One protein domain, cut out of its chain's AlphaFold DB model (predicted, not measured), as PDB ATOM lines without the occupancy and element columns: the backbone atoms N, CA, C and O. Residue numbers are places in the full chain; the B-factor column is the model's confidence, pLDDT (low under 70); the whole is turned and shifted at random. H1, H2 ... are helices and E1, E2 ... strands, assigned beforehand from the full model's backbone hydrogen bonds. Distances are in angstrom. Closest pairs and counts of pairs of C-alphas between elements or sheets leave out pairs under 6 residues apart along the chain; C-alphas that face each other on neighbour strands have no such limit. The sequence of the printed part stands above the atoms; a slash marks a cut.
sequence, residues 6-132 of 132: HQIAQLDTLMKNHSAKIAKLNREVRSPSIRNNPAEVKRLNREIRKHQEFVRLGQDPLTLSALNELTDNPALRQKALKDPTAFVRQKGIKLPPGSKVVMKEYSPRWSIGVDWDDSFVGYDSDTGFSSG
ATOM      1  N   HIS A   6     102.659 104.806 124.970       88.25
ATOM      2  CA  HIS A   6     104.002 104.304 125.246       88.25
ATOM      3  C   HIS A   6     104.318 104.321 126.748       88.25
ATOM      4  O   HIS A   6     104.773 103.319 127.291       88.25
ATOM      5  N   GLN A   7     104.021 105.426 127.435       88.44
ATOM      6  CA  GLN A   7     104.230 105.549 128.880       88.44
ATOM      7  C   GLN A   7     103.316 104.602 129.672       88.44
ATOM      8  O   GLN A   7     103.753 104.017 130.658       88.44
ATOM      9  N   ILE A   8     102.082 104.366 129.219       89.12
ATOM     10  CA  ILE A   8     101.203 103.350 129.822       89.12
ATOM     11  C   ILE A   8     101.805 101.945 129.655       89.12
ATOM     12  O   ILE A   8     101.883 101.189 130.619       89.12
ATOM     13  N   ALA A   9     102.325 101.604 128.474       90.56
ATOM     14  CA  ALA A   9     102.989 100.315 128.257       90.56
ATOM     15  C   ALA A   9     104.275 100.151 129.100       90.56
ATOM     16  O   ALA A   9     104.593  99.046 129.557       90.56
ATOM     17  N   GLN A  10     105.013 101.243 129.340       91.38
ATOM     18  CA  GLN A  10     106.144 101.255 130.273       91.38
ATOM     19  C   GLN A  10     105.683 100.977 131.707       91.38
ATOM     20  O   GLN A  10     106.300 100.157 132.389       91.38
ATOM     21  N   LEU A  11     104.585 101.602 132.149       92.31
ATOM     22  CA  LEU A  11     103.990 101.333 133.455       92.31
ATOM     23  C   LEU A  11     103.603  99.861 133.588       92.31
ATOM     24  O   LEU A  11     104.013  99.213 134.546       92.31
ATOM     25  N   ASP A  12     102.904  99.297 132.603       93.00
ATOM     26  CA  ASP A  12     102.520  97.881 132.603       93.00
ATOM     27  C   ASP A  12     103.733  96.952 132.712       93.00
ATOM     28  O   ASP A  12     103.716  95.958 133.444       93.00
ATOM     29  N   THR A  13     104.811  97.281 131.999       94.38
ATOM     30  CA  THR A  13     106.074  96.536 132.061       94.38
ATOM     31  C   THR A  13     106.698  96.631 133.452       94.38
ATOM     32  O   THR A  13     107.099  95.614 134.023       94.38
ATOM     33  N   LEU A  14     106.721  97.829 134.039       93.06
ATOM     34  CA  LEU A  14     107.210  98.059 135.395       93.06
ATOM     35  C   LEU A  14     106.397  97.267 136.431       93.06
ATOM     36  O   LEU A  14     106.971  96.611 137.305       93.06
ATOM     37  N   MET A  15     105.068  97.252 136.300       94.44
ATOM     38  CA  MET A  15     104.179  96.500 137.190       94.44
ATOM     39  C   MET A  15     104.424  94.995 137.075       94.44
ATOM     40  O   MET A  15     104.577  94.323 138.096       94.44
ATOM     41  N   LYS A  16     104.566  94.467 135.852       95.06
ATOM     42  CA  LYS A  16     104.922  93.057 135.618       95.06
ATOM     43  C   LYS A  16     106.267  92.692 136.249       95.06
ATOM     44  O   LYS A  16     106.371  91.638 136.878       95.06
ATOM     45  N   ASN A  17     107.270  93.565 136.148       95.25
ATOM     46  CA  ASN A  17     108.583  93.352 136.761       95.25
ATOM     47  C   ASN A  17     108.491  93.274 138.291       95.25
ATOM     48  O   ASN A  17     109.038  92.348 138.899       95.25
ATOM     49  N   HIS A  18     107.749  94.185 138.927       94.44
ATOM     50  CA  HIS A  18     107.513  94.130 140.370       94.44
ATOM     51  C   HIS A  18     106.712  92.889 140.782       94.44
ATOM     52  O   HIS A  18     107.088  92.223 141.748       94.44
ATOM     53  N   SER A  19     105.674  92.501 140.033       95.31
ATOM     54  CA  SER A  19     104.932  91.257 140.283       95.31
ATOM     55  C   SER A  19     105.826  90.014 140.189       95.31
ATOM     56  O   SER A  19     105.777  89.144 141.063       95.31
ATOM     57  N   ALA A  20     106.701  89.939 139.183       96.75
ATOM     58  CA  ALA A  20     107.654  88.840 139.033       96.75
ATOM     59  C   ALA A  20     108.666  88.793 140.192       96.75
ATOM     60  O   ALA A  20     108.972  87.720 140.723       96.75
ATOM     61  N   LYS A  21     109.145  89.959 140.638       95.38
ATOM     62  CA  LYS A  21     110.040  90.089 141.794       95.38
ATOM     63  C   LYS A  21     109.359  89.649 143.094       95.38
ATOM     64  O   LYS A  21     109.962  88.878 143.838       95.38
ATOM     65  N   ILE A  22     108.096  90.018 143.330       96.25
ATOM     66  CA  ILE A  22     107.290  89.516 144.460       96.25
ATOM     67  C   ILE A  22     107.206  87.986 144.430       96.25
ATOM     68  O   ILE A  22     107.419  87.329 145.448       96.25
ATOM     69  N   ALA A  23     106.923  87.393 143.266       96.81
ATOM     70  CA  ALA A  23     106.851  85.939 143.124       96.81
ATOM     71  C   ALA A  23     108.205  85.256 143.390       96.81
ATOM     72  O   ALA A  23     108.252  84.160 143.954       96.81
ATOM     73  N   LYS A  24     109.323  85.887 143.009       97.12
ATOM     74  CA  LYS A  24     110.675  85.411 143.339       97.12
ATOM     75  C   LYS A  24     110.933  85.460 144.849       97.12
ATOM     76  O   LYS A  24     111.271  84.430 145.421       97.12
ATOM     77  N   LEU A  25     110.705  86.606 145.492       95.81
ATOM     78  CA  LEU A  25     110.933  86.785 146.932       95.81
ATOM     79  C   LEU A  25     110.059  85.845 147.774       95.81
ATOM     80  O   LEU A  25     110.537  85.239 148.725       95.81
ATOM     81  N   ASN A  26     108.797  85.635 147.387       95.88
ATOM     82  CA  ASN A  26     107.917  84.679 148.063       95.88
ATOM     83  C   ASN A  26     108.436  83.234 147.999       95.88
ATOM     84  O   ASN A  26     108.244  82.473 148.946       95.88
ATOM     85  N   ARG A  27     109.080  82.834 146.894       96.25
ATOM     86  CA  ARG A  27     109.734  81.519 146.799       96.25
ATOM     87  C   ARG A  27     110.949  81.440 147.720       96.25
ATOM     88  O   ARG A  27     111.135  80.427 148.383       96.25
ATOM     89  N   GLU A  28     111.722  82.517 147.800       95.25
ATOM     90  CA  GLU A  28     112.915  82.618 148.644       95.25
ATOM     91  C   GLU A  28     112.581  82.528 150.139       95.25
ATOM     92  O   GLU A  28     113.163  81.703 150.842       95.25
ATOM     93  N   VAL A  29     111.558  83.256 150.602       95.31
ATOM     94  CA  VAL A  29     111.050  83.196 151.990       95.31
ATOM     95  C   VAL A  29     110.644  81.776 152.406       95.31
ATOM     96  O   VAL A  29     110.766  81.409 153.573       95.31
ATOM     97  N   ARG A  30     110.166  80.955 151.462       94.12
ATOM     98  CA  ARG A  30     109.734  79.570 151.721       94.12
ATOM     99  C   ARG A  30     110.884  78.565 151.754       94.12
ATOM    100  O   ARG A  30     110.656  77.425 152.156       94.12
ATOM    101  N   SER A  31     112.086  78.947 151.327       95.38
ATOM    102  CA  SER A  31     113.234  78.041 151.325       95.38
ATOM    103  C   SER A  31     113.653  77.674 152.761       95.38
ATOM    104  O   SER A  31     113.578  78.525 153.651       95.38
ATOM    105  N   PRO A  32     114.099  76.429 153.029       93.31
ATOM    106  CA  PRO A  32     114.445  75.997 154.387       93.31
ATOM    107  C   PRO A  32     115.539  76.841 155.057       93.31
ATOM    108  O   PRO A  32     115.456  77.115 156.252       93.31
ATOM    109  N   SER A  33     116.540  77.285 154.291       92.44
ATOM    110  CA  SER A  33     117.653  78.111 154.783       92.44
ATOM    111  C   SER A  33     117.206  79.498 155.247       92.44
ATOM    112  O   SER A  33     117.748  80.028 156.211       92.44
ATOM    113  N   ILE A  34     116.198  80.070 154.588       94.56
ATOM    114  CA  ILE A  34     115.670  81.397 154.902       94.56
ATOM    115  C   ILE A  34     114.585  81.311 155.967       94.56
ATOM    116  O   ILE A  34     114.607  82.082 156.920       94.56
ATOM    117  N   ARG A  35     113.656  80.353 155.853       92.00
ATOM    118  CA  ARG A  35     112.514  80.207 156.770       92.00
ATOM    119  C   ARG A  35     112.947  80.058 158.231       92.00
ATOM    120  O   ARG A  35     112.235  80.516 159.121       92.00
ATOM    121  N   ASN A  36     114.109  79.451 158.465       93.88
ATOM    122  CA  ASN A  36     114.676  79.258 159.799       93.88
ATOM    123  C   ASN A  36     115.500  80.463 160.301       93.88
ATOM    124  O   ASN A  36     116.030  80.414 161.407       93.88
ATOM    125  N   ASN A  37     115.594  81.548 159.524       96.12
ATOM    126  CA  ASN A  37     116.256  82.799 159.888       96.12
ATOM    127  C   ASN A  37     115.227  83.953 159.963       96.12
ATOM    128  O   ASN A  37     114.921  84.589 158.950       96.12
ATOM    129  N   PRO A  38     114.698  84.274 161.161       94.25
ATOM    130  CA  PRO A  38     113.651  85.286 161.326       94.25
ATOM    131  C   PRO A  38     114.040  86.692 160.849       94.25
ATOM    132  O   PRO A  38     113.183  87.433 160.364       94.25
ATOM    133  N   ALA A  39     115.317  87.069 160.972       95.62
ATOM    134  CA  ALA A  39     115.798  88.373 160.518       95.62
ATOM    135  C   ALA A  39     115.705  88.490 158.991       95.62
ATOM    136  O   ALA A  39     115.221  89.498 158.470       95.62
ATOM    137  N   GLU A  40     116.078  87.424 158.287       95.56
ATOM    138  CA  GLU A  40     116.045  87.377 156.829       95.56
ATOM    139  C   GLU A  40     114.613  87.286 156.289       95.56
ATOM    140  O   GLU A  40     114.247  88.014 155.365       95.56
ATOM    141  N   VAL A  41     113.746  86.502 156.939       95.56
ATOM    142  CA  VAL A  41     112.304  86.487 156.638       95.56
ATOM    143  C   VAL A  41     111.700  87.884 156.790       95.56
ATOM    144  O   VAL A  41     110.950  88.334 155.922       95.56
ATOM    145  N   LYS A  42     112.033  88.606 157.868       95.50
ATOM    146  CA  LYS A  42     111.550  89.977 158.091       95.50
ATOM    147  C   LYS A  42     112.042  90.932 156.999       95.50
ATOM    148  O   LYS A  42     111.243  91.727 156.498       95.50
ATOM    149  N   ARG A  43     113.319  90.841 156.608       95.12
ATOM    150  CA  ARG A  43     113.915  91.645 155.528       95.12
ATOM    151  C   ARG A  43     113.191  91.413 154.198       95.12
ATOM    152  O   ARG A  43     112.737  92.374 153.578       95.12
ATOM    153  N   LEU A  44     113.019  90.153 153.801       94.88
ATOM    154  CA  LEU A  44     112.353  89.782 152.551       94.88
ATOM    155  C   LEU A  44     110.868  90.159 152.548       94.88
ATOM    156  O   LEU A  44     110.369  90.651 151.542       94.88
ATOM    157  N   ASN A  45     110.160  90.004 153.671       95.06
ATOM    158  CA  ASN A  45     108.762  90.431 153.779       95.06
ATOM    159  C   ASN A  45     108.604  91.952 153.645       95.06
ATOM    160  O   ASN A  45     107.644  92.411 153.024       95.06
ATOM    161  N   ARG A  46     109.548  92.747 154.172       92.31
ATOM    162  CA  ARG A  46     109.572  94.200 153.936       92.31
ATOM    163  C   ARG A  46     109.764  94.505 152.447       92.31
ATOM    164  O   ARG A  46     109.037  95.330 151.903       92.31
ATOM    165  N   GLU A  47     110.676  93.801 151.777       93.38
ATOM    166  CA  GLU A  47     110.917  93.952 150.333       93.38
ATOM    167  C   GLU A  47     109.693  93.542 149.489       93.38
ATOM    168  O   GLU A  47     109.321  94.247 148.551       93.38
ATOM    169  N   ILE A  48     109.002  92.457 149.854       94.50
ATOM    170  CA  ILE A  48     107.745  92.033 149.217       94.50
ATOM    171  C   ILE A  48     106.682  93.120 149.359       94.50
ATOM    172  O   ILE A  48     106.089  93.525 148.357       94.50
ATOM    173  N   ARG A  49     106.465  93.618 150.585       93.31
ATOM    174  CA  ARG A  49     105.491  94.682 150.856       93.31
ATOM    175  C   ARG A  49     105.791  95.926 150.026       93.31
ATOM    176  O   ARG A  49     104.875  96.535 149.486       93.31
ATOM    177  N   LYS A  50     107.074  96.260 149.872       92.00
ATOM    178  CA  LYS A  50     107.519  97.380 149.045       92.00
ATOM    179  C   LYS A  50     107.020  97.279 147.607       92.00
ATOM    180  O   LYS A  50     106.313  98.155 147.116       92.00
ATOM    181  N   HIS A  51     107.326  96.161 146.958       93.38
ATOM    182  CA  HIS A  51     106.894  95.919 145.587       93.38
ATOM    183  C   HIS A  51     105.370  95.817 145.452       93.38
ATOM    184  O   HIS A  51     104.830  96.234 144.430       93.38
ATOM    185  N   GLN A  52     104.667  95.294 146.461       94.38
ATOM    186  CA  GLN A  52     103.202  95.238 146.453       94.38
ATOM    187  C   GLN A  52     102.579  96.635 146.414       94.38
ATOM    188  O   GLN A  52     101.642  96.857 145.651       94.38
ATOM    189  N   GLU A  53     103.109  97.586 147.182       92.50
ATOM    190  CA  GLU A  53     102.618  98.964 147.134       92.50
ATOM    191  C   GLU A  53     102.930  99.648 145.802       92.50
ATOM    192  O   GLU A  53     102.089 100.390 145.305       92.50
ATOM    193  N   PHE A  54     104.090  99.386 145.189       92.06
ATOM    194  CA  PHE A  54     104.397  99.922 143.858       92.06
ATOM    195  C   PHE A  54     103.427  99.394 142.802       92.06
ATOM    196  O   PHE A  54     102.905 100.182 142.015       92.06
ATOM    197  N   VAL A  55     103.119  98.093 142.842       93.56
ATOM    198  CA  VAL A  55     102.085  97.497 141.984       93.56
ATOM    199  C   VAL A  55     100.731  98.155 142.232       93.56
ATOM    200  O   VAL A  55     100.065  98.569 141.287       93.56
ATOM    201  N   ARG A  56     100.345  98.319 143.503       93.88
ATOM    202  CA  ARG A  56      99.082  98.960 143.875       93.88
ATOM    203  C   ARG A  56      98.992 100.393 143.352       93.88
ATOM    204  O   ARG A  56      97.961 100.758 142.807       93.88
ATOM    205  N   LEU A  57     100.041 101.199 143.521       91.25
ATOM    206  CA  LEU A  57     100.069 102.596 143.080       91.25
ATOM    207  C   LEU A  57     100.021 102.727 141.556       91.25
ATOM    208  O   LEU A  57      99.315 103.597 141.054       91.25
ATOM    209  N   GLY A  58     100.748 101.873 140.829       89.75
ATOM    210  CA  GLY A  58     100.750 101.891 139.367       89.75
ATOM    211  C   GLY A  58      99.464 101.349 138.738       89.75
ATOM    212  O   GLY A  58      99.132 101.722 137.621       89.75
ATOM    213  N   GLN A  59      98.709 100.514 139.453       91.06
ATOM    214  CA  GLN A  59      97.393 100.034 139.017       91.06
ATOM    215  C   GLN A  59      96.231 100.906 139.514       91.06
ATOM    216  O   GLN A  59      95.087 100.675 139.123       91.06
ATOM    217  N   ASP A  60      96.495 101.889 140.379       91.88
ATOM    218  CA  ASP A  60      95.467 102.781 140.905       91.88
ATOM    219  C   ASP A  60      95.002 103.749 139.796       91.88
ATOM    220  O   ASP A  60      95.792 104.580 139.328       91.88
ATOM    221  N   PRO A  61      93.727 103.686 139.363       91.38
ATOM    222  CA  PRO A  61      93.216 104.567 138.317       91.38
ATOM    223  C   PRO A  61      93.286 106.048 138.714       91.38
ATOM    224  O   PRO A  61      93.414 106.911 137.841       91.38
ATOM    225  N   LEU A  62      93.253 106.363 140.016       93.94
ATOM    226  CA  LEU A  62      93.390 107.732 140.510       93.94
ATOM    227  C   LEU A  62      94.796 108.281 140.260       93.94
ATOM    228  O   LEU A  62      94.934 109.466 139.957       93.94
ATOM    229  N   THR A  63      95.828 107.434 140.318       91.69
ATOM    230  CA  THR A  63      97.207 107.822 139.992       91.69
ATOM    231  C   THR A  63      97.306 108.262 138.535       91.69
ATOM    232  O   THR A  63      97.784 109.360 138.256       91.69
ATOM    233  N   LEU A  64      96.804 107.451 137.597       90.00
ATOM    234  CA  LEU A  64      96.823 107.786 136.167       90.00
ATOM    235  C   LEU A  64      95.986 109.031 135.853       90.00
ATOM    236  O   LEU A  64      96.436 109.904 135.109       90.00
ATOM    237  N   SER A  65      94.803 109.152 136.461       92.44
ATOM    238  CA  SER A  65      93.966 110.349 136.325       92.44
ATOM    239  C   SER A  65      94.697 111.601 136.812       92.44
ATOM    240  O   SER A  65      94.717 112.615 136.117       92.44
ATOM    241  N   ALA A  66      95.352 111.533 137.974       93.25
ATOM    242  CA  ALA A  66      96.109 112.654 138.519       93.25
ATOM    243  C   ALA A  66      97.290 113.055 137.619       93.25
ATOM    244  O   ALA A  66      97.543 114.246 137.447       93.25
ATOM    245  N   LEU A  67      97.987 112.090 137.007       92.31
ATOM    246  CA  LEU A  67      99.073 112.367 136.057       92.31
ATOM    247  C   LEU A  67      98.574 113.055 134.780       92.31
ATOM    248  O   LEU A  67      99.202 114.011 134.318       92.31
ATOM    249  N   ASN A  68      97.434 112.620 134.235       91.69
ATOM    250  CA  ASN A  68      96.808 113.285 133.089       91.69
ATOM    251  C   ASN A  68      96.455 114.738 133.425       91.69
ATOM    252  O   ASN A  68      96.843 115.651 132.700       91.69
ATOM    253  N   GLU A  69      95.828 114.973 134.581       92.75
ATOM    254  CA  GLU A  69      95.487 116.326 135.028       92.75
ATOM    255  C   GLU A  69      96.712 117.232 135.208       92.75
ATOM    256  O   GLU A  69      96.677 118.400 134.822       92.75
ATOM    257  N   LEU A  70      97.809 116.712 135.766       92.00
ATOM    258  CA  LEU A  70      99.063 117.463 135.888       92.00
ATOM    259  C   LEU A  70      99.688 117.782 134.526       92.00
ATOM    260  O   LEU A  70     100.350 118.812 134.378       92.00
ATOM    261  N   THR A  71      99.490 116.911 133.535       88.56
ATOM    262  CA  THR A  71     100.019 117.128 132.186       88.56
ATOM    263  C   THR A  71      99.194 118.153 131.410       88.56
ATOM    264  O   THR A  71      99.762 118.957 130.669       88.56
ATOM    265  N   ASP A  72      97.876 118.168 131.606       90.81
ATOM    266  CA  ASP A  72      96.958 119.074 130.912       90.81
ATOM    267  C   ASP A  72      96.809 120.439 131.598       90.81
ATOM    268  O   ASP A  72      96.445 121.418 130.944       90.81
ATOM    269  N   ASN A  73      97.124 120.545 132.894       91.75
ATOM    270  CA  ASN A  73      96.949 121.773 133.663       91.75
ATOM    271  C   ASN A  73      98.260 122.255 134.320       91.75
ATOM    272  O   ASN A  73      98.552 121.922 135.475       91.75
ATOM    273  N   PRO A  74      99.032 123.123 133.634       90.25
ATOM    274  CA  PRO A  74     100.249 123.715 134.186       90.25
ATOM    275  C   PRO A  74     100.030 124.475 135.501       90.25
ATOM    276  O   PRO A  74     100.893 124.448 136.375       90.25
ATOM    277  N   ALA A  75      98.877 125.128 135.687       91.69
ATOM    278  CA  ALA A  75      98.579 125.846 136.926       91.69
ATOM    279  C   ALA A  75      98.354 124.882 138.103       91.69
ATOM    280  O   ALA A  75      98.781 125.160 139.225       91.69
ATOM    281  N   LEU A  76      97.721 123.731 137.854       92.62
ATOM    282  CA  LEU A  76      97.601 122.659 138.841       92.62
ATOM    283  C   LEU A  76      98.975 122.074 139.177       92.62
ATOM    284  O   LEU A  76      99.278 121.893 140.354       92.62
ATOM    285  N   ARG A  77      99.827 121.860 138.168       93.00
ATOM    286  CA  ARG A  77     101.213 121.418 138.355       93.00
ATOM    287  C   ARG A  77     102.004 122.365 139.257       93.00
ATOM    288  O   ARG A  77     102.634 121.904 140.202       93.00
ATOM    289  N   GLN A  78     101.892 123.676 139.053       92.44
ATOM    290  CA  GLN A  78     102.520 124.679 139.926       92.44
ATOM    291  C   GLN A  78     102.028 124.615 141.377       92.44
ATOM    292  O   GLN A  78     102.800 124.836 142.310       92.44
ATOM    293  N   LYS A  79     100.749 124.290 141.601       92.38
ATOM    294  CA  LYS A  79     100.223 124.066 142.957       92.38
ATOM    295  C   LYS A  79     100.762 122.768 143.558       92.38
ATOM    296  O   LYS A  79     101.206 122.777 144.702       92.38
ATOM    297  N   ALA A  80     100.765 121.686 142.782       94.00
ATOM    298  CA  ALA A  80     101.267 120.383 143.209       94.00
ATOM    299  C   ALA A  80     102.772 120.408 143.520       94.00
ATOM    300  O   ALA A  80     103.204 119.735 144.445       94.00
ATOM    301  N   LEU A  81     103.569 121.231 142.833       94.06
ATOM    302  CA  LEU A  81     104.995 121.404 143.135       94.06
ATOM    303  C   LEU A  81     105.250 121.992 144.528       94.06
ATOM    304  O   LEU A  81     106.257 121.663 145.151       94.06
ATOM    305  N   LYS A  82     104.349 122.847 145.026       93.88
ATOM    306  CA  LYS A  82     104.478 123.463 146.358       93.88
ATOM    307  C   LYS A  82     104.157 122.483 147.479       93.88
ATOM    308  O   LYS A  82     104.818 122.508 148.510       93.88
ATOM    309  N   ASP A  83     103.148 121.638 147.274       94.19
ATOM    310  CA  ASP A  83     102.777 120.589 148.223       94.19
ATOM    311  C   ASP A  83     102.291 119.325 147.490       94.19
ATOM    312  O   ASP A  83     101.084 119.106 147.305       94.19
ATOM    313  N   PRO A  84     103.229 118.464 147.058       94.81
ATOM    314  CA  PRO A  84     102.880 117.284 146.278       94.81
ATOM    315  C   PRO A  84     102.157 116.240 147.127       94.81
ATOM    316  O   PRO A  84     101.341 115.473 146.616       94.81
ATOM    317  N   THR A  85     102.395 116.229 148.441       93.31
ATOM    318  CA  THR A  85     101.722 115.293 149.345       93.31
ATOM    319  C   THR A  85     100.262 115.689 149.547       93.31
ATOM    320  O   THR A  85      99.387 114.822 149.491       93.31
ATOM    321  N   ALA A  86      99.968 116.981 149.732       93.00
ATOM    322  CA  ALA A  86      98.589 117.458 149.799       93.00
ATOM    323  C   ALA A  86      97.836 117.206 148.489       93.00
ATOM    324  O   ALA A  86      96.695 116.751 148.538       93.00
ATOM    325  N   PHE A  87      98.478 117.413 147.333       94.75
ATOM    326  CA  PHE A  87      97.879 117.105 146.032       94.75
ATOM    327  C   PHE A  87      97.461 115.631 145.923       94.75
ATOM    328  O   PHE A  87      96.301 115.333 145.638       94.75
ATOM    329  N   VAL A  88      98.374 114.699 146.212       94.06
ATOM    330  CA  VAL A  88      98.095 113.254 146.137       94.06
ATOM    331  C   VAL A  88      96.978 112.851 147.111       94.06
ATOM    332  O   VAL A  88      96.076 112.098 146.742       94.06
ATOM    333  N   ARG A  89      96.965 113.416 148.327       91.81
ATOM    334  CA  ARG A  89      95.887 113.193 149.307       91.81
ATOM    335  C   ARG A  89      94.542 113.748 148.843       91.81
ATOM    336  O   ARG A  89      93.533 113.070 149.006       91.81
ATOM    337  N   GLN A  90      94.519 114.939 148.246       94.38
ATOM    338  CA  GLN A  90      93.303 115.544 147.694       94.38
ATOM    339  C   GLN A  90      92.707 114.683 146.574       94.38
ATOM    340  O   GLN A  90      91.489 114.605 146.435       94.38
ATOM    341  N   LYS A  91      93.559 114.000 145.801       93.69
ATOM    342  CA  LYS A  91      93.147 113.031 144.777       93.69
ATOM    343  C   LYS A  91      92.667 111.692 145.338       93.69
ATOM    344  O   LYS A  91      92.247 110.842 144.565       93.69
ATOM    345  N   GLY A  92      92.709 111.495 146.656       93.75
ATOM    346  CA  GLY A  92      92.305 110.247 147.304       93.75
ATOM    347  C   GLY A  92      93.301 109.099 147.120       93.75
ATOM    348  O   GLY A  92      93.007 107.970 147.514       93.75
ATOM    349  N   ILE A  93      94.483 109.372 146.561       93.88
ATOM    350  CA  ILE A  93      95.517 108.365 146.332       93.88
ATOM    351  C   ILE A  93      96.137 108.006 147.682       93.88
ATOM    352  O   ILE A  93      96.692 108.846 148.399       93.88
ATOM    353  N   LYS A  94      96.041 106.726 148.044       92.25
ATOM    354  CA  LYS A  94      96.588 106.223 149.306       92.25
ATOM    355  C   LYS A  94      98.076 105.967 149.151       92.25
ATOM    356  O   LYS A  94      98.481 105.140 148.337       92.25
ATOM    357  N   LEU A  95      98.877 106.632 149.972       90.38
ATOM    358  CA  LEU A  95     100.324 106.458 150.015       90.38
ATOM    359  C   LEU A  95     100.733 105.448 151.096       90.38
ATOM    360  O   LEU A  95     100.086 105.399 152.148       90.38
ATOM    361  N   PRO A  96     101.809 104.670 150.885       88.62
ATOM    362  CA  PRO A  96     102.376 103.820 151.924       88.62
ATOM    363  C   PRO A  96     102.760 104.632 153.175       88.62
ATOM    364  O   PRO A  96     103.252 105.760 153.046       88.62
ATOM    365  N   PRO A  97     102.579 104.092 154.394       87.94
ATOM    366  CA  PRO A  97     103.020 104.763 155.612       87.94
ATOM    367  C   PRO A  97     104.525 105.057 155.585       87.94
ATOM    368  O   PRO A  97     105.323 104.178 155.266       87.94
ATOM    369  N   GLY A  98     104.903 106.286 155.940       87.81
ATOM    370  CA  GLY A  98     106.301 106.731 155.937       87.81
ATOM    371  C   GLY A  98     106.861 107.086 154.556       87.81
ATOM    372  O   GLY A  98     108.025 107.456 154.468       87.81
ATOM    373  N   SER A  99     106.057 107.006 153.492       92.06
ATOM    374  CA  SER A  99     106.470 107.476 152.169       92.06
ATOM    375  C   SER A  99     106.375 108.998 152.036       92.06
ATOM    376  O   SER A  99     105.589 109.664 152.719       92.06
ATOM    377  N   LYS A 100     107.174 109.545 151.121       92.94
ATOM    378  CA  LYS A 100     107.203 110.963 150.776       92.94
ATOM    379  C   LYS A 100     106.929 111.133 149.289       92.94
ATOM    380  O   LYS A 100     107.571 110.495 148.462       92.94
ATOM    381  N   VAL A 101     106.010 112.031 148.941       94.62
ATOM    382  CA  VAL A 101     105.835 112.426 147.539       94.62
ATOM    383  C   VAL A 101     106.871 113.484 147.203       94.62
ATOM    384  O   VAL A 101     107.000 114.489 147.906       94.62
ATOM    385  N   VAL A 102     107.599 113.260 146.119       94.00
ATOM    386  CA  VAL A 102     108.583 114.194 145.590       94.00
ATOM    387  C   VAL A 102     108.131 114.606 144.204       94.00
ATOM    388  O   VAL A 102     107.819 113.765 143.368       94.00
ATOM    389  N   MET A 103     108.105 115.909 143.961       94.56
ATOM    390  CA  MET A 103     107.819 116.471 142.652       94.56
ATOM    391  C   MET A 103     108.912 117.473 142.300       94.56
ATOM    392  O   MET A 103     109.376 118.211 143.169       94.56
ATOM    393  N   LYS A 104     109.357 117.464 141.047       93.50
ATOM    394  CA  LYS A 104     110.400 118.357 140.533       93.50
ATOM    395  C   LYS A 104     109.991 118.882 139.166       93.50
ATOM    396  O   LYS A 104     109.350 118.166 138.401       93.50
ATOM    397  N   GLU A 105     110.373 120.112 138.859       91.69
ATOM    398  CA  GLU A 105     110.138 120.734 137.558       91.69
ATOM    399  C   GLU A 105     111.464 121.228 136.983       91.69
ATOM    400  O   GLU A 105     112.256 121.879 137.660       91.69
ATOM    401  N   TYR A 106     111.687 120.881 135.722       86.75
ATOM    402  CA  TYR A 106     112.852 121.189 134.911       86.75
ATOM    403  C   TYR A 106     112.340 121.663 133.548       86.75
ATOM    404  O   TYR A 106     112.428 120.925 132.571       86.75
ATOM    405  N   SER A 107     111.708 122.844 133.510       80.94
ATOM    406  CA  SER A 107     110.979 123.364 132.340       80.94
ATOM    407  C   SER A 107     111.696 123.054 131.010       80.94
ATOM    408  O   SER A 107     112.857 123.442 130.859       80.94
ATOM    409  N   PRO A 108     111.051 122.346 130.058       82.06
ATOM    410  CA  PRO A 108     109.622 121.998 130.009       82.06
ATOM    411  C   PRO A 108     109.238 120.676 130.710       82.06
ATOM    412  O   PRO A 108     108.073 120.277 130.675       82.06
ATOM    413  N   ARG A 109     110.195 119.973 131.316       89.44
ATOM    414  CA  ARG A 109     110.019 118.652 131.928       89.44
ATOM    415  C   ARG A 109     109.555 118.758 133.373       89.44
ATOM    416  O   ARG A 109     109.818 119.740 134.064       89.44
ATOM    417  N   TRP A 110     108.900 117.720 133.863       92.44
ATOM    418  CA  TRP A 110     108.573 117.586 135.273       92.44
ATOM    419  C   TRP A 110     108.509 116.116 135.658       92.44
ATOM    420  O   TRP A 110     108.271 115.250 134.822       92.44
ATOM    421  N   SER A 111     108.701 115.843 136.939       94.12
ATOM    422  CA  SER A 111     108.632 114.497 137.488       94.12
ATOM    423  C   SER A 111     107.850 114.496 138.789       94.12
ATOM    424  O   SER A 111     107.963 115.443 139.570       94.12
ATOM    425  N   ILE A 112     107.114 113.424 139.050       94.94
ATOM    426  CA  ILE A 112     106.498 113.141 140.346       94.94
ATOM    427  C   ILE A 112     106.773 111.690 140.719       94.94
ATOM    428  O   ILE A 112     106.747 110.809 139.866       94.94
ATOM    429  N   GLY A 113     107.014 111.419 141.989       93.94
ATOM    430  CA  GLY A 113     107.168 110.057 142.463       93.94
ATOM    431  C   GLY A 113     107.011 109.932 143.963       93.94
ATOM    432  O   GLY A 113     106.826 110.916 144.681       93.94
ATOM    433  N   VAL A 114     107.063 108.691 144.415       93.75
ATOM    434  CA  VAL A 114     106.957 108.293 145.810       93.75
ATOM    435  C   VAL A 114     108.294 107.697 146.223       93.75
ATOM    436  O   VAL A 114     108.728 106.695 145.660       93.75
ATOM    437  N   ASP A 115     108.928 108.341 147.193       91.69
ATOM    438  CA  ASP A 115     110.124 107.867 147.882       91.69
ATOM    439  C   ASP A 115     109.696 107.102 149.141       91.69
ATOM    440  O   ASP A 115     108.888 107.597 149.940       91.69
ATOM    441  N   TRP A 116     110.169 105.867 149.287       90.00
ATOM    442  CA  TRP A 116     109.826 104.988 150.393       90.00
ATOM    443  C   TRP A 116     110.895 103.921 150.639       90.00
ATOM    444  O   TRP A 116     111.158 103.091 149.769       90.00
ATOM    445  N   ASP A 117     111.436 103.882 151.862       82.44
ATOM    446  CA  ASP A 117     112.370 102.842 152.321       82.44
ATOM    447  C   ASP A 117     113.564 102.631 151.358       82.44
ATOM    448  O   ASP A 117     113.821 101.511 150.909       82.44
ATOM    449  N   ASP A 118     114.274 103.723 151.041       84.12
ATOM    450  CA  ASP A 118     115.419 103.777 150.111       84.12
ATOM    451  C   ASP A 118     115.072 103.325 148.684       84.12
ATOM    452  O   ASP A 118     115.885 102.741 147.966       84.12
ATOM    453  N   SER A 119     113.823 103.515 148.273       87.12
ATOM    454  CA  SER A 119     113.361 103.171 146.933       87.12
ATOM    455  C   SER A 119     112.405 104.207 146.405       87.12
ATOM    456  O   SER A 119     111.716 104.898 147.149       87.12
ATOM    457  N   PHE A 120     112.338 104.277 145.090       89.88
ATOM    458  CA  PHE A 120     111.577 105.285 144.391       89.88
ATOM    459  C   PHE A 120     110.719 104.629 143.322       89.88
ATOM    460  O   PHE A 120     111.163 103.726 142.620       89.88
ATOM    461  N   VAL A 121     109.495 105.115 143.160       91.50
ATOM    462  CA  VAL A 121     108.706 104.890 141.949       91.50
ATOM    463  C   VAL A 121     108.178 106.227 141.474       91.50
ATOM    464  O   VAL A 121     107.643 107.004 142.266       91.50
ATOM    465  N   GLY A 122     108.328 106.524 140.192       93.31
ATOM    466  CA  GLY A 122     107.931 107.824 139.683       93.31
ATOM    467  C   GLY A 122     107.683 107.861 138.193       93.31
ATOM    468  O   GLY A 122     107.954 106.918 137.453       93.31
ATOM    469  N   TYR A 123     107.144 108.997 137.791       93.56
ATOM    470  CA  TYR A 123     106.846 109.387 136.432       93.56
ATOM    471  C   TYR A 123     107.647 110.643 136.102       93.56
ATOM    472  O   TYR A 123     107.585 111.628 136.839       93.56
ATOM    473  N   ASP A 124     108.374 110.608 134.993       92.44
ATOM    474  CA  ASP A 124     108.969 111.768 134.337       92.44
ATOM    475  C   ASP A 124     108.191 112.059 133.051       92.44
ATOM    476  O   ASP A 124     107.870 111.150 132.286       92.44
ATOM    477  N   SER A 125     107.886 113.327 132.796       90.12
ATOM    478  CA  SER A 125     107.064 113.726 131.654       90.12
ATOM    479  C   SER A 125     107.689 113.411 130.296       90.12
ATOM    480  O   SER A 125     106.966 113.368 129.307       90.12
ATOM    481  N   ASP A 126     109.011 113.233 130.243       88.81
ATOM    482  CA  ASP A 126     109.766 112.955 129.020       88.81
ATOM    483  C   ASP A 126     110.159 111.473 128.946       88.81
ATOM    484  O   ASP A 126     109.895 110.805 127.950       88.81
ATOM    485  N   THR A 127     110.718 110.911 130.026       88.81
ATOM    486  CA  THR A 127     111.205 109.516 130.016       88.81
ATOM    487  C   THR A 127     110.186 108.484 130.496       88.81
ATOM    488  O   THR A 127     110.414 107.288 130.331       88.81
ATOM    489  N   GLY A 128     109.058 108.920 131.060       90.44
ATOM    490  CA  GLY A 128     107.978 108.055 131.525       90.44
ATOM    491  C   GLY A 128     108.232 107.422 132.893       90.44
ATOM    492  O   GLY A 128     108.807 108.049 133.785       90.44
ATOM    493  N   PHE A 129     107.734 106.200 133.095       92.25
ATOM    494  CA  PHE A 129     107.753 105.547 134.408       92.25
ATOM    495  C   PHE A 129     109.089 104.874 134.715       92.25
ATOM    496  O   PHE A 129     109.696 104.229 133.863       92.25
ATOM    497  N   SER A 130     109.519 104.975 135.970       90.69
ATOM    498  CA  SER A 130     110.750 104.361 136.466       90.69
ATOM    499  C   SER A 130     110.619 103.947 137.930       90.69
ATOM    500  O   SER A 130     109.776 104.464 138.668       90.69
ATOM    501  N   SER A 131     111.469 103.010 138.353       89.25
ATOM    502  CA  SER A 131     111.667 102.678 139.763       89.25
ATOM    503  C   SER A 131     113.150 102.511 140.078       89.25
ATOM    504  O   SER A 131     113.870 101.950 139.248       89.25
ATOM    505  N   GLY A 132     113.569 102.934 141.269       81.06
ATOM    506  CA  GLY A 132     114.926 102.798 141.808       81.06
ATOM    507  C   GLY A 132     114.935 102.116 143.165       81.06
ATOM    508  O   GLY A 132     113.931 102.265 143.901       81.06
TER     509      GLY A 132
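This is residues 6 to 132 of the 132 residues of an uncharacterized protein of Minicystis rosea (UniProt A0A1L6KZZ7). A four-stranded antiparallel sheet, E1 to E4, has helices over one face and its other face bare. Over the E3 and E4 part lie H1 and H3, two long helices side by side that run on past the sheet to the short H2 at their far end, while H5 and H6 cover the E1 side and H4 only grazes the sheet. The printed part has 127 residues, with six named helices followed along the chain by four named strands, in the sheet order E1, E2, E3, E4; the class is mixed, helices and strands. The whole is only just compact, close to loose, with a radius of gyration of the C-alphas of 16.4 A, and it is elongated, spanning 55 by 29 by 24 A.

Start at the sheet, where E1, residues 100 to 106, E2, residues 109 to 115, E3, residues 120 to 124, and E4, residues 128 to 131, form a meander, each strand the antiparallel neighbour of the one before. Look first at the hairpin of E1 and E2, where N 102 and O 113 are 2.9 A apart and N 111 and O 104 are 2.8 A apart, within hydrogen-bond range. In the hairpin of E2 and E3, N 114 and O 121 are within range at 2.8 A; in that of E3 and E4, N 122 and O 130 are within range at 2.9 A. E1 and E4 are the edge strands. Now move to H1, residues 6 to 29, which is on the sheet over E4 at a height of 7.2 A and runs along the strands, at 8 degrees to E4 on the local plane; the closest C-alphas of H1 and E4, those of Gln 7 and Gly 128, are 5.2 A apart. H3, residues 38 to 59, touches H1 at a shallow tilt of 21 degrees, opposite ways, the closest C-alphas being those of Met 15 and Val 55, 5.3 A apart. H3 lies over E3. H2, residues 32 to 35, is not on the sheet; it and H3 touch only at the corner, only just, with 3 pairs of C-alphas within 8 A, the closest those of Arg 35 and Val 41 at 6.3 A. H4, residues 61 to 72, only grazes the sheet with residues 67 to 71. H5, residues 74 to 82, and H4 touch only at the corner, where the C-alphas of Leu 70 and Arg 77 are closest at 5.1 A. H5 runs slantwise to the strands, at 41 degrees to E1 on the local plane. H6, residues 84 to 90, lies over E1 and stands up from the sheet, its line rising 56 degrees; its closest C-alpha pair with E1 is Thr 85 and Val 101, 5.3 A apart. H1, H3, H5 and H6 are on the same face of the sheet, two layers, one of helices and one of strands. Every O i to N i+4 pair is within hydrogen-bond range in H1, H3, H4 and H6; H5 has 4 of 5, and H2 is too short for such a pair.

Find C-alpha 6 at (104.002, 104.304, 125.246); from there H1 runs 34.8 A to C-alpha 29. H3 begins at C-alpha 38, at (113.651, 85.286, 161.326), and covers 31.3 A. H4 measures 16.7 A, H5 12.9 A, E1 19.7 A and E2 19.3 A. E4 ends at C-alpha 131, at (111.667, 102.678, 139.763).

The two C-alphas farthest apart, those of Pro 32 and Ala 75, are 55.2 A from each other. The printed part has no cut and ends at Gly 132, the chain's last residue. No link is long; that from H6 to E1, with 9 residues, is short, and the others are tight. The mean pLDDT of the printed part is 92.4, and no printed residue is under 70.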